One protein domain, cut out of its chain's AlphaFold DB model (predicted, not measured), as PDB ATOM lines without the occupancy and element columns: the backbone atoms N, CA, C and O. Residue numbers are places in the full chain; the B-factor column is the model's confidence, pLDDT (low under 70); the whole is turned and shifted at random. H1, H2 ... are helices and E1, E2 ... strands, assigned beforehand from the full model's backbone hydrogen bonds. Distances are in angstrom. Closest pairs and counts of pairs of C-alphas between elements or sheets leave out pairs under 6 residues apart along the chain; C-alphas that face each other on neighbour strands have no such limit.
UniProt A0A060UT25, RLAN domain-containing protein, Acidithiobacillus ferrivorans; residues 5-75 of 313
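AT A GLANCE: This is residues 5 to 75 of the 313 residues of the protein "RLAN domain-containing protein" of Acidithiobacillus ferrivorans (UniProt A0A060UT25). A small twisted sheet of four parallel strands has two helices over one face and no named helix over the other; the longer helix, H2, runs along the strands, while the short H1 stands up from the sheet beside it. A long link, residues 9 to 22, makes a wide loop off the E2 edge of the sheet. The printed part has 71 residues, with two named helices and four named strands in the order E1 E2 H1 E3 H2 E4; the sheet's order is E2 E1 E3 E4. The class is mixed, helices and strands, with 31 of the residues, under half, in named elements. The whole is compact, with a radius of gyration of the C-alphas of 11.4 A, and its C-alphas span 29 by 29 by 20 A, a rounded outline.

HOW THE PARTS SIT: In the sheet, the inner strands E1, residues 5 to 8, and E3, residues 42 to 45, run parallel at 13 degrees, with N 7 and O 44 within hydrogen-bond range at 2.9 A. The edge strand E2, residues 23 to 25, is parallel to E1 at 40 degrees, with N 24 and O 6 2.9 A apart. The other edge strand, E4, residues 69 to 71, is parallel to E3 at 25 degrees, with N 71 and O 43 2.8 A apart. From edge to edge the strands' lines turn by 75 degrees. E2 and E4 are apart. H2, residues 55 to 65, is on the sheet at a height of 8.7 A, over E3 and along the strands, at 11 degrees to E3 on the local plane. The closest C-alphas of H2 and E4 are those of Ser 60 and Val 70, 6.0 A apart. E3, H2 and E4 form a strand-helix-strand unit, two parallel neighbour strands with a helix between them in the chain, with a right-handed crossover. H1, residues 26 to 31, is on the same face at a height of 7.3 A and stands up from the sheet, its line rising 66 degrees. H1 lies over E2, and only just not over E1, on which 2 of its 6 C-alphas fall. E2, H1 and E3 form a split unit, with E1 between the two strands in the sheet; its crossover is right-handed. With both helices on one face, the arrangement has two layers. H1 and H2 touch, the closest C-alphas being those of Leu 30 and Cys 59, 6.4 A apart, and run the same way at a steep tilt of 47 degrees. In H1 and H2 every O i to N i+4 pair is within hydrogen-bond range.

IN THESE COORDINATES: E1 begins at C-alpha 5, (23.944, 11.676, 28.329), and is 10.0 A long; E3 is 9.6 A, E2 7.0 A and E4 6.8 A. H2 is 15.4 A long, from C-alpha 55 at (25.663, 1.296, 15.839), and H1 is 8.7 A. E4 ends at C-alpha 71, (19.640, 14.125, 19.179).

THE WHOLE: The C-alphas farthest apart are those of Asp 18 and Gly 53, 31.7 A. The printed part has no cut. The link from E1 to E2, 14 residues, is long. The mean pLDDT of the printed part is 82.4, and residues 15 to 20 and 35 to 40 are under 70.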
ATOM      1  N   LEU A   5      23.027  12.774  28.576       87.94
ATOM      2  CA  LEU A   5      23.944  11.676  28.329       87.94
ATOM      3  C   LEU A   5      24.537  11.853  26.936       87.94
ATOM      4  O   LEU A   5      23.794  12.061  25.978       87.94
ATOM      5  N   ILE A   6      25.858  11.759  26.825       91.19
ATOM      6  CA  ILE A   6      26.548  11.737  25.534       91.19
ATOM      7  C   ILE A   6      26.894  10.288  25.193       91.19
ATOM      8  O   ILE A   6      27.418   9.554  26.033       91.19
ATOM      9  N   ILE A   7      26.590   9.884  23.960       92.50
ATOM     10  CA  ILE A   7      26.981   8.590  23.404       92.50
ATOM     11  C   ILE A   7      28.082   8.816  22.375       92.50
ATOM     12  O   ILE A   7      27.910   9.610  21.453       92.50
ATOM     13  N   VAL A   8      29.181   8.083  22.520       92.44
ATOM     14  CA  VAL A   8      30.309   8.056  21.578       92.44
ATOM     15  C   VAL A   8      30.654   6.617  21.206       92.44
ATOM     16  O   VAL A   8      30.359   5.690  21.959       92.44
ATOM     17  N   ASP A   9      31.319   6.404  20.072       89.38
ATOM     18  CA  ASP A   9      31.819   5.065  19.724       89.38
ATOM     19  C   ASP A   9      32.992   4.653  20.626       89.38
ATOM     20  O   ASP A   9      33.064   3.516  21.092       89.38
ATOM     21  N   SER A  10      33.889   5.598  20.924       86.75
ATOM     22  CA  SER A  10      35.049   5.407  21.793       86.75
ATOM     23  C   SER A  10      35.188   6.575  22.759       86.75
ATOM     24  O   SER A  10      35.088   7.730  22.358       86.75
ATOM     25  N   ARG A  11      35.518   6.300  24.027       83.00
ATOM     26  CA  ARG A  11      35.819   7.365  25.005       83.00
ATOM     27  C   ARG A  11      36.988   8.256  24.582       83.00
ATOM     28  O   ARG A  11      37.051   9.401  24.993       83.00
ATOM     29  N   ARG A  12      37.893   7.760  23.732       79.94
ATOM     30  CA  ARG A  12      39.020   8.558  23.213       79.94
ATOM     31  C   ARG A  12      38.581   9.669  22.261       79.94
ATOM     32  O   ARG A  12      39.384  10.545  21.962       79.94
ATOM     33  N   ASP A  13      37.343   9.619  21.781       73.12
ATOM     34  CA  ASP A  13      36.780  10.635  20.888       73.12
ATOM     35  C   ASP A  13      36.333  11.873  21.668       73.12
ATOM     36  O   ASP A  13      36.079  12.919  21.077       73.12
ATOM     37  N   TRP A  14      36.275  11.753  22.997       73.62
ATOM     38  CA  TRP A  14      35.889  12.800  23.924       73.62
ATOM     39  C   TRP A  14      36.866  12.829  25.103       73.62
ATOM     40  O   TRP A  14      36.641  12.191  26.130       73.62
ATOM     41  N   GLN A  15      37.996  13.511  24.916       64.69
ATOM     42  CA  GLN A  15      39.078  13.572  25.912       64.69
ATOM     43  C   GLN A  15      38.960  14.765  26.866       64.69
ATOM     44  O   GLN A  15      39.589  14.743  27.920       64.69
ATOM     45  N   ASP A  16      38.139  15.762  26.527       59.50
ATOM     46  CA  ASP A  16      37.923  16.926  27.380       59.50
ATOM     47  C   ASP A  16      36.858  16.595  28.436       59.50
ATOM     48  O   ASP A  16      35.661  16.497  28.150       59.50
ATOM     49  N   ASP A  17      37.323  16.408  29.670       53.66
ATOM     50  CA  ASP A  17      36.532  16.086  30.872       53.66
ATOM     51  C   ASP A  17      35.710  17.296  31.386       53.66
ATOM     52  O   ASP A  17      35.044  17.232  32.415       53.66
ATOM     53  N   ASP A  18      35.717  18.414  30.650       51.41
ATOM     54  CA  ASP A  18      35.152  19.718  31.037       51.41
ATOM     55  C   ASP A  18      33.614  19.793  31.006       51.41
ATOM     56  O   ASP A  18      33.014  20.860  31.173       51.41
ATOM     57  N   SER A  19      32.929  18.672  30.779       58.09
ATOM     58  CA  SER A  19      31.472  18.634  30.812       58.09
ATOM     59  C   SER A  19      30.982  17.776  31.972       58.09
ATOM     60  O   SER A  19      31.231  16.576  31.983       58.09
ATOM     61  N   ASP A  20      30.169  18.349  32.872       69.62
ATOM     62  CA  ASP A  20      29.381  17.640  33.912       69.62
ATOM     63  C   ASP A  20      28.369  16.613  33.329       69.62
ATOM     64  O   ASP A  20      27.367  16.251  33.953       69.62
ATOM     65  N   ILE A  21      28.536  16.215  32.068       79.19
ATOM     66  CA  ILE A  21      27.626  15.375  31.312       79.19
ATOM     67  C   ILE A  21      28.213  13.967  31.294       79.19
ATOM     68  O   ILE A  21      29.303  13.769  30.765       79.19
ATOM     69  N   PRO A  22      27.498  12.959  31.813       86.06
ATOM     70  CA  PRO A  22      27.970  11.591  31.738       86.06
ATOM     71  C   PRO A  22      28.123  11.147  30.279       86.06
ATOM     72  O   PRO A  22      27.236  11.351  29.442       86.06
ATOM     73  N   ILE A  23      29.246  10.489  30.007       88.69
ATOM     74  CA  ILE A  23      29.592   9.932  28.702       88.69
ATOM     75  C   ILE A  23      29.514   8.412  28.790       88.69
ATOM     76  O   ILE A  23      30.017   7.791  29.730       88.69
ATOM     77  N   THR A  24      28.886   7.792  27.800       91.06
ATOM     78  CA  THR A  24      28.816   6.339  27.669       91.06
ATOM     79  C   THR A  24      29.220   5.920  26.262       91.06
ATOM     80  O   THR A  24      29.080   6.690  25.311       91.06
ATOM     81  N   THR A  25      29.743   4.703  26.121       92.75
ATOM     82  CA  THR A  25      29.988   4.163  24.784       92.75
ATOM     83  C   THR A  25      28.677   3.685  24.170       92.75
ATOM     84  O   THR A  25      27.738   3.313  24.880       92.75
ATOM     85  N   ALA A  26      28.612   3.652  22.845       93.00
ATOM     86  CA  ALA A  26      27.461   3.135  22.118       93.00
ATOM     87  C   ALA A  26      27.120   1.692  22.534       93.00
ATOM     88  O   ALA A  26      25.965   1.364  22.796       93.00
ATOM     89  N   ILE A  27      28.141   0.844  22.699       91.50
ATOM     90  CA  ILE A  27      27.977  -0.551  23.128       91.50
ATOM     91  C   ILE A  27      27.413  -0.629  24.553       91.50
ATOM     92  O   ILE A  27      26.476  -1.396  24.796       91.50
ATOM     93  N   ASP A  28      27.940   0.168  25.485       91.25
ATOM     94  CA  ASP A  28      27.454   0.184  26.869       91.25
ATOM     95  C   ASP A  28      26.003   0.659  26.937       91.25
ATOM     96  O   ASP A  28      25.180   0.062  27.632       91.25
ATOM     97  N   TYR A  29      25.661   1.697  26.174       91.62
ATOM     98  CA  TYR A  29      24.306   2.225  26.108       91.62
ATOM     99  C   TYR A  29      23.290   1.197  25.588       91.62
ATOM    100  O   TYR A  29      22.191   1.071  26.145       91.62
ATOM    101  N   LEU A  30      23.661   0.440  24.549       89.25
ATOM    102  CA  LEU A  30      22.829  -0.629  23.992       89.25
ATOM    103  C   LEU A  30      22.640  -1.785  24.986       89.25
ATOM    104  O   LEU A  30      21.540  -2.320  25.104       89.25
ATOM    105  N   ARG A  31      23.687  -2.147  25.741       88.75
ATOM    106  CA  ARG A  31      23.664  -3.258  26.715       88.75
ATOM    107  C   ARG A  31      23.028  -2.903  28.057       88.75
ATOM    108  O   ARG A  31      22.610  -3.798  28.793       88.75
ATOM    109  N   ARG A  32      22.984  -1.619  28.410       84.31
ATOM    110  CA  ARG A  32      22.479  -1.149  29.702       84.31
ATOM    111  C   ARG A  32      21.012  -1.541  29.891       84.31
ATOM    112  O   ARG A  32      20.177  -1.261  29.032       84.31
ATOM    113  N   LYS A  33      20.688  -2.143  31.041       76.38
ATOM    114  CA  LYS A  33      19.299  -2.396  31.446       76.38
ATOM    115  C   LYS A  33      18.598  -1.063  31.709       76.38
ATOM    116  O   LYS A  33      19.151  -0.193  32.377       76.38
ATOM    117  N   HIS A  34      17.405  -0.903  31.149       70.62
ATOM    118  CA  HIS A  34      16.610   0.311  31.295       70.62
ATOM    119  C   HIS A  34      15.719   0.205  32.534       70.62
ATOM    120  O   HIS A  34      14.942  -0.742  32.654       70.62
ATOM    121  N   HIS A  35      15.814   1.186  33.430       65.81
ATOM    122  CA  HIS A  35      14.931   1.314  34.585       65.81
ATOM    123  C   HIS A  35      13.870   2.382  34.303       65.81
ATOM    124  O   HIS A  35      14.137   3.373  33.630       65.81
ATOM    125  N   SER A  36      12.653   2.216  34.826       57.50
ATOM    126  CA  SER A  36      11.537   3.156  34.618       57.50
ATOM    127  C   SER A  36      11.827   4.589  35.086       57.50
ATOM    128  O   SER A  36      11.174   5.525  34.631       57.50
ATOM    129  N   GLU A  37      12.810   4.768  35.967       58.75
ATOM    130  CA  GLU A  37      13.275   6.063  36.475       58.75
ATOM    131  C   GLU A  37      14.185   6.826  35.489       58.75
ATOM    132  O   GLU A  37      14.386   8.027  35.657       58.75
ATOM    133  N   ASP A  38      14.694   6.167  34.438       61.62
ATOM    134  CA  ASP A  38      15.542   6.781  33.399       61.62
ATOM    135  C   ASP A  38      14.726   7.440  32.261       61.62
ATOM    136  O   ASP A  38      15.292   8.030  31.331       61.62
ATOM    137  N   ARG A  39      13.386   7.408  32.360       59.88
ATOM    138  CA  ARG A  39      12.457   8.061  31.424       59.88
ATOM    139  C   ARG A  39      12.800   9.550  31.268       59.88
ATOM    140  O   ARG A  39      13.041  10.250  32.252       59.88
ATOM    141  N   ARG A  40      12.758  10.054  30.027       67.00
ATOM    142  CA  ARG A  40      13.061  11.453  29.643       67.00
ATOM    143  C   ARG A  40      14.547  11.846  29.685       67.00
ATOM    144  O   ARG A  40      14.852  13.037  29.653       67.00
ATOM    145  N   THR A  41      15.484  10.897  29.720       80.12
ATOM    146  CA  THR A  41      16.918  11.190  29.511       80.12
ATOM    147  C   THR A  41      17.131  11.869  28.156       80.12
ATOM    148  O   THR A  41      16.515  11.497  27.160       80.12
ATOM    149  N   ARG A  42      17.988  12.890  28.102       82.31
ATOM    150  CA  ARG A  42      18.417  13.504  26.844       82.31
ATOM    151  C   ARG A  42      19.684  12.818  26.378       82.31
ATOM    152  O   ARG A  42      20.689  12.858  27.076       82.31
ATOM    153  N   VAL A  43      19.632  12.248  25.191       89.88
ATOM    154  CA  VAL A  43      20.747  11.530  24.592       89.88
ATOM    155  C   VAL A  43      21.294  12.367  23.451       89.88
ATOM    156  O   VAL A  43      20.567  12.678  22.516       89.88
ATOM    157  N   ILE A  44      22.563  12.747  23.529       92.50
ATOM    158  CA  ILE A  44      23.287  13.358  22.418       92.50
ATOM    159  C   ILE A  44      24.144  12.255  21.811       92.50
ATOM    160  O   ILE A  44      25.116  11.803  22.412       92.50
ATOM    161  N   ASN A  45      23.729  11.783  20.645       93.62
ATOM    162  CA  ASN A  45      24.381  10.711  19.927       93.62
ATOM    163  C   ASN A  45      25.428  11.293  18.978       93.62
ATOM    164  O   ASN A  45      25.103  11.922  17.971       93.62
ATOM    165  N   LEU A  46      26.688  11.091  19.348       93.12
ATOM    166  CA  LEU A  46      27.872  11.577  18.653       93.12
ATOM    167  C   LEU A  46      28.667  10.423  18.024       93.12
ATOM    168  O   LEU A  46      29.858  10.566  17.743       93.12
ATOM    169  N   CYS A  47      28.024   9.269  17.823       92.00
ATOM    170  CA  CYS A  47      28.610   8.163  17.081       92.00
ATOM    171  C   CYS A  47      29.055   8.622  15.687       92.00
ATOM    172  O   CYS A  47      28.390   9.421  15.027       92.00
ATOM    173  N   ARG A  48      30.172   8.069  15.220       88.31
ATOM    174  CA  ARG A  48      30.750   8.350  13.904       88.31
ATOM    175  C   ARG A  48      29.878   7.751  12.806       88.31
ATOM    176  O   ARG A  48      29.614   8.393  11.795       88.31
ATOM    177  N   ASN A  49      29.419   6.514  13.022       87.50
ATOM    178  CA  ASN A  49      28.555   5.809  12.085       87.50
ATOM    179  C   ASN A  49      27.080   5.925  12.493       87.50
ATOM    180  O   ASN A  49      26.556   5.129  13.280       87.50
ATOM    181  N   LEU A  50      26.410   6.905  11.896       88.44
ATOM    182  CA  LEU A  50      24.971   7.117  12.016       88.44
ATOM    183  C   LEU A  50      24.187   6.467  10.861       88.44
ATOM    184  O   LEU A  50      23.023   6.812  10.652       88.44
ATOM    185  N   GLU A  51      24.809   5.578  10.073       83.94
ATOM    186  CA  GLU A  51      24.209   4.864   8.935       83.94
ATOM    187  C   GLU A  51      23.099   3.890   9.308       83.94
ATOM    188  O   GLU A  51      22.973   3.492  10.461       83.94
ATOM    189  N   TYR A  52      22.218   3.569   8.354       82.44
ATOM    190  CA  TYR A  52      21.111   2.659   8.627       82.44
ATOM    191  C   TYR A  52      21.713   1.282   8.893       82.44
ATOM    192  O   TYR A  52      22.526   0.807   8.105       82.44
ATOM    193  N   GLY A  53      21.362   0.682  10.028       80.19
ATOM    194  CA  GLY A  53      22.030  -0.526  10.518       80.19
ATOM    195  C   GLY A  53      23.394  -0.281  11.182       80.19
ATOM    196  O   GLY A  53      24.015  -1.230  11.652       80.19
ATOM    197  N   GLY A  54      23.855   0.968  11.268       86.75
ATOM    198  CA  GLY A  54      25.023   1.364  12.049       86.75
ATOM    199  C   GLY A  54      24.731   1.406  13.551       86.75
ATOM    200  O   GLY A  54      23.588   1.551  13.988       86.75
ATOM    201  N   VAL A  55      25.782   1.312  14.368       90.44
ATOM    202  CA  VAL A  55      25.663   1.296  15.839       90.44
ATOM    203  C   VAL A  55      25.006   2.578  16.363       90.44
ATOM    204  O   VAL A  55      24.134   2.515  17.233       90.44
ATOM    205  N   GLY A  56      25.359   3.736  15.794       91.00
ATOM    206  CA  GLY A  56      24.754   5.012  16.157       91.00
ATOM    207  C   GLY A  56      23.258   5.067  15.838       91.00
ATOM    208  O   GLY A  56      22.481   5.538  16.662       91.00
ATOM    209  N   TYR A  57      22.824   4.507  14.706       92.25
ATOM    210  CA  TYR A  57      21.400   4.415  14.364       92.25
ATOM    211  C   TYR A  57      20.614   3.596  15.396       92.25
ATOM    212  O   TYR A  57      19.569   4.041  15.871       92.25
ATOM    213  N   TYR A  58      21.146   2.443  15.815       93.31
ATOM    214  CA  TYR A  58      20.511   1.633  16.858       93.31
ATOM    215  C   TYR A  58      20.481   2.330  18.220       93.31
ATOM    216  O   TYR A  58      19.524   2.149  18.969       93.31
ATOM    217  N   CYS A  59      21.482   3.153  18.545       93.38
ATOM    218  CA  CYS A  59      21.456   3.957  19.768       93.38
ATOM    219  C   CYS A  59      20.306   4.970  19.752       93.38
ATOM    220  O   CYS A  59      19.610   5.104  20.763       93.38
ATOM    221  N   SER A  60      20.071   5.639  18.618       90.94
ATOM    222  CA  SER A  60      18.934   6.555  18.485       90.94
ATOM    223  C   SER A  60      17.595   5.821  18.556       90.94
ATOM    224  O   SER A  60      16.740   6.206  19.351       90.94
ATOM    225  N   LEU A  61      17.457   4.702  17.841       89.19
ATOM    226  CA  LEU A  61      16.243   3.876  17.854       89.19
ATOM    227  C   LEU A  61      15.909   3.346  19.252       89.19
ATOM    228  O   LEU A  61      14.774   3.438  19.718       89.19
ATOM    229  N   LEU A  62      16.911   2.818  19.958       90.31
ATOM    230  CA  LEU A  62      16.729   2.323  21.316       90.31
ATOM    231  C   LEU A  62      16.425   3.457  22.301       90.31
ATOM    232  O   LEU A  62      15.686   3.251  23.259       90.31
ATOM    233  N   GLY A  63      17.000   4.644  22.095       86.44
ATOM    234  CA  GLY A  63      16.676   5.820  22.896       86.44
ATOM    235  C   GLY A  63      15.216   6.235  22.758       86.44
ATOM    236  O   GLY A  63      14.556   6.417  23.777       86.44
ATOM    237  N   GLU A  64      14.687   6.295  21.540       82.19
ATOM    238  CA  GLU A  64      13.266   6.586  21.307       82.19
ATOM    239  C   GLU A  64      12.352   5.542  21.953       82.19
ATOM    240  O   GLU A  64      11.434   5.902  22.688       82.19
ATOM    241  N   ALA A  65      12.666   4.250  21.796       83.12
ATOM    242  CA  ALA A  65      11.921   3.162  22.439       83.12
ATOM    243  C   ALA A  65      11.939   3.239  23.982       83.12
ATOM    244  O   ALA A  65      11.051   2.711  24.651       83.12
ATOM    245  N   ARG A  66      12.942   3.911  24.562       82.75
ATOM    246  CA  ARG A  66      13.071   4.192  26.004       82.75
ATOM    247  C   ARG A  66      12.441   5.528  26.420       82.75
ATOM    248  O   ARG A  66      12.586   5.947  27.569       82.75
ATOM    249  N   SER A  67      11.764   6.221  25.505       79.19
ATOM    250  CA  SER A  67      11.248   7.580  25.715       79.19
ATOM    251  C   SER A  67      12.351   8.576  26.111       79.19
ATOM    252  O   SER A  67      12.149   9.467  26.945       79.19
ATOM    253  N   HIS A  68      13.555   8.401  25.563       83.25
ATOM    254  CA  HIS A  68      14.629   9.385  25.649       83.25
ATOM    255  C   HIS A  68      14.452  10.446  24.560       83.25
ATOM    256  O   HIS A  68      14.033  10.152  23.445       83.25
ATOM    257  N   HIS A  69      14.849  11.681  24.858       83.00
ATOM    258  CA  HIS A  69      14.963  12.725  23.842       83.00
ATOM    259  C   HIS A  69      16.323  12.608  23.167       83.00
ATOM    260  O   HIS A  69      17.323  13.098  23.704       83.00
ATOM    261  N   VAL A  70      16.360  11.937  22.024       88.06
ATOM    262  CA  VAL A  70      17.595  11.685  21.286       88.06
ATOM    263  C   VAL A  70      17.865  12.808  20.287       88.06
ATOM    264  O   VAL A  70      16.962  13.282  19.610       88.06
ATOM    265  N   LEU A  71      19.121  13.235  20.205       90.88
ATOM    266  CA  LEU A  71      19.640  14.125  19.179       90.88
ATOM    267  C   LEU A  71      20.858  13.458  18.510       90.88
ATOM    268  O   LEU A  71      21.871  13.294  19.192       90.88
ATOM    269  N   PRO A  72      20.817  13.128  17.211       91.56
ATOM    270  CA  PRO A  72      19.648  13.173  16.332       91.56
ATOM    271  C   PRO A  72      18.674  12.010  16.575       91.56
ATOM    272  O   PRO A  72      19.083  10.913  16.977       91.56
ATOM    273  N   ASP A  73      17.397  12.253  16.294       85.50
ATOM    274  CA  ASP A  73      16.358  11.221  16.261       85.50
ATOM    275  C   ASP A  73      16.449  10.368  14.975       85.50
ATOM    276  O   ASP A  73      17.157  10.696  14.015       85.50
ATOM    277  N   VAL A  74      15.774   9.220  14.962       85.69
ATOM    278  CA  VAL A  74      15.797   8.246  13.862       85.69
ATOM    279  C   VAL A  74      15.275   8.867  12.572       85.69
ATOM    280  O   VAL A  74      15.828   8.609  11.500       85.69
ATOM    281  N   ARG A  75      14.240   9.705  12.659       82.31
ATOM    282  CA  ARG A  75      13.665  10.394  11.503       82.31
ATOM    283  C   ARG A  75      14.697  11.310  10.845       82.31
ATOM    284  O   ARG A  75      14.944  11.178   9.648       82.31
TER     285      ARG A  75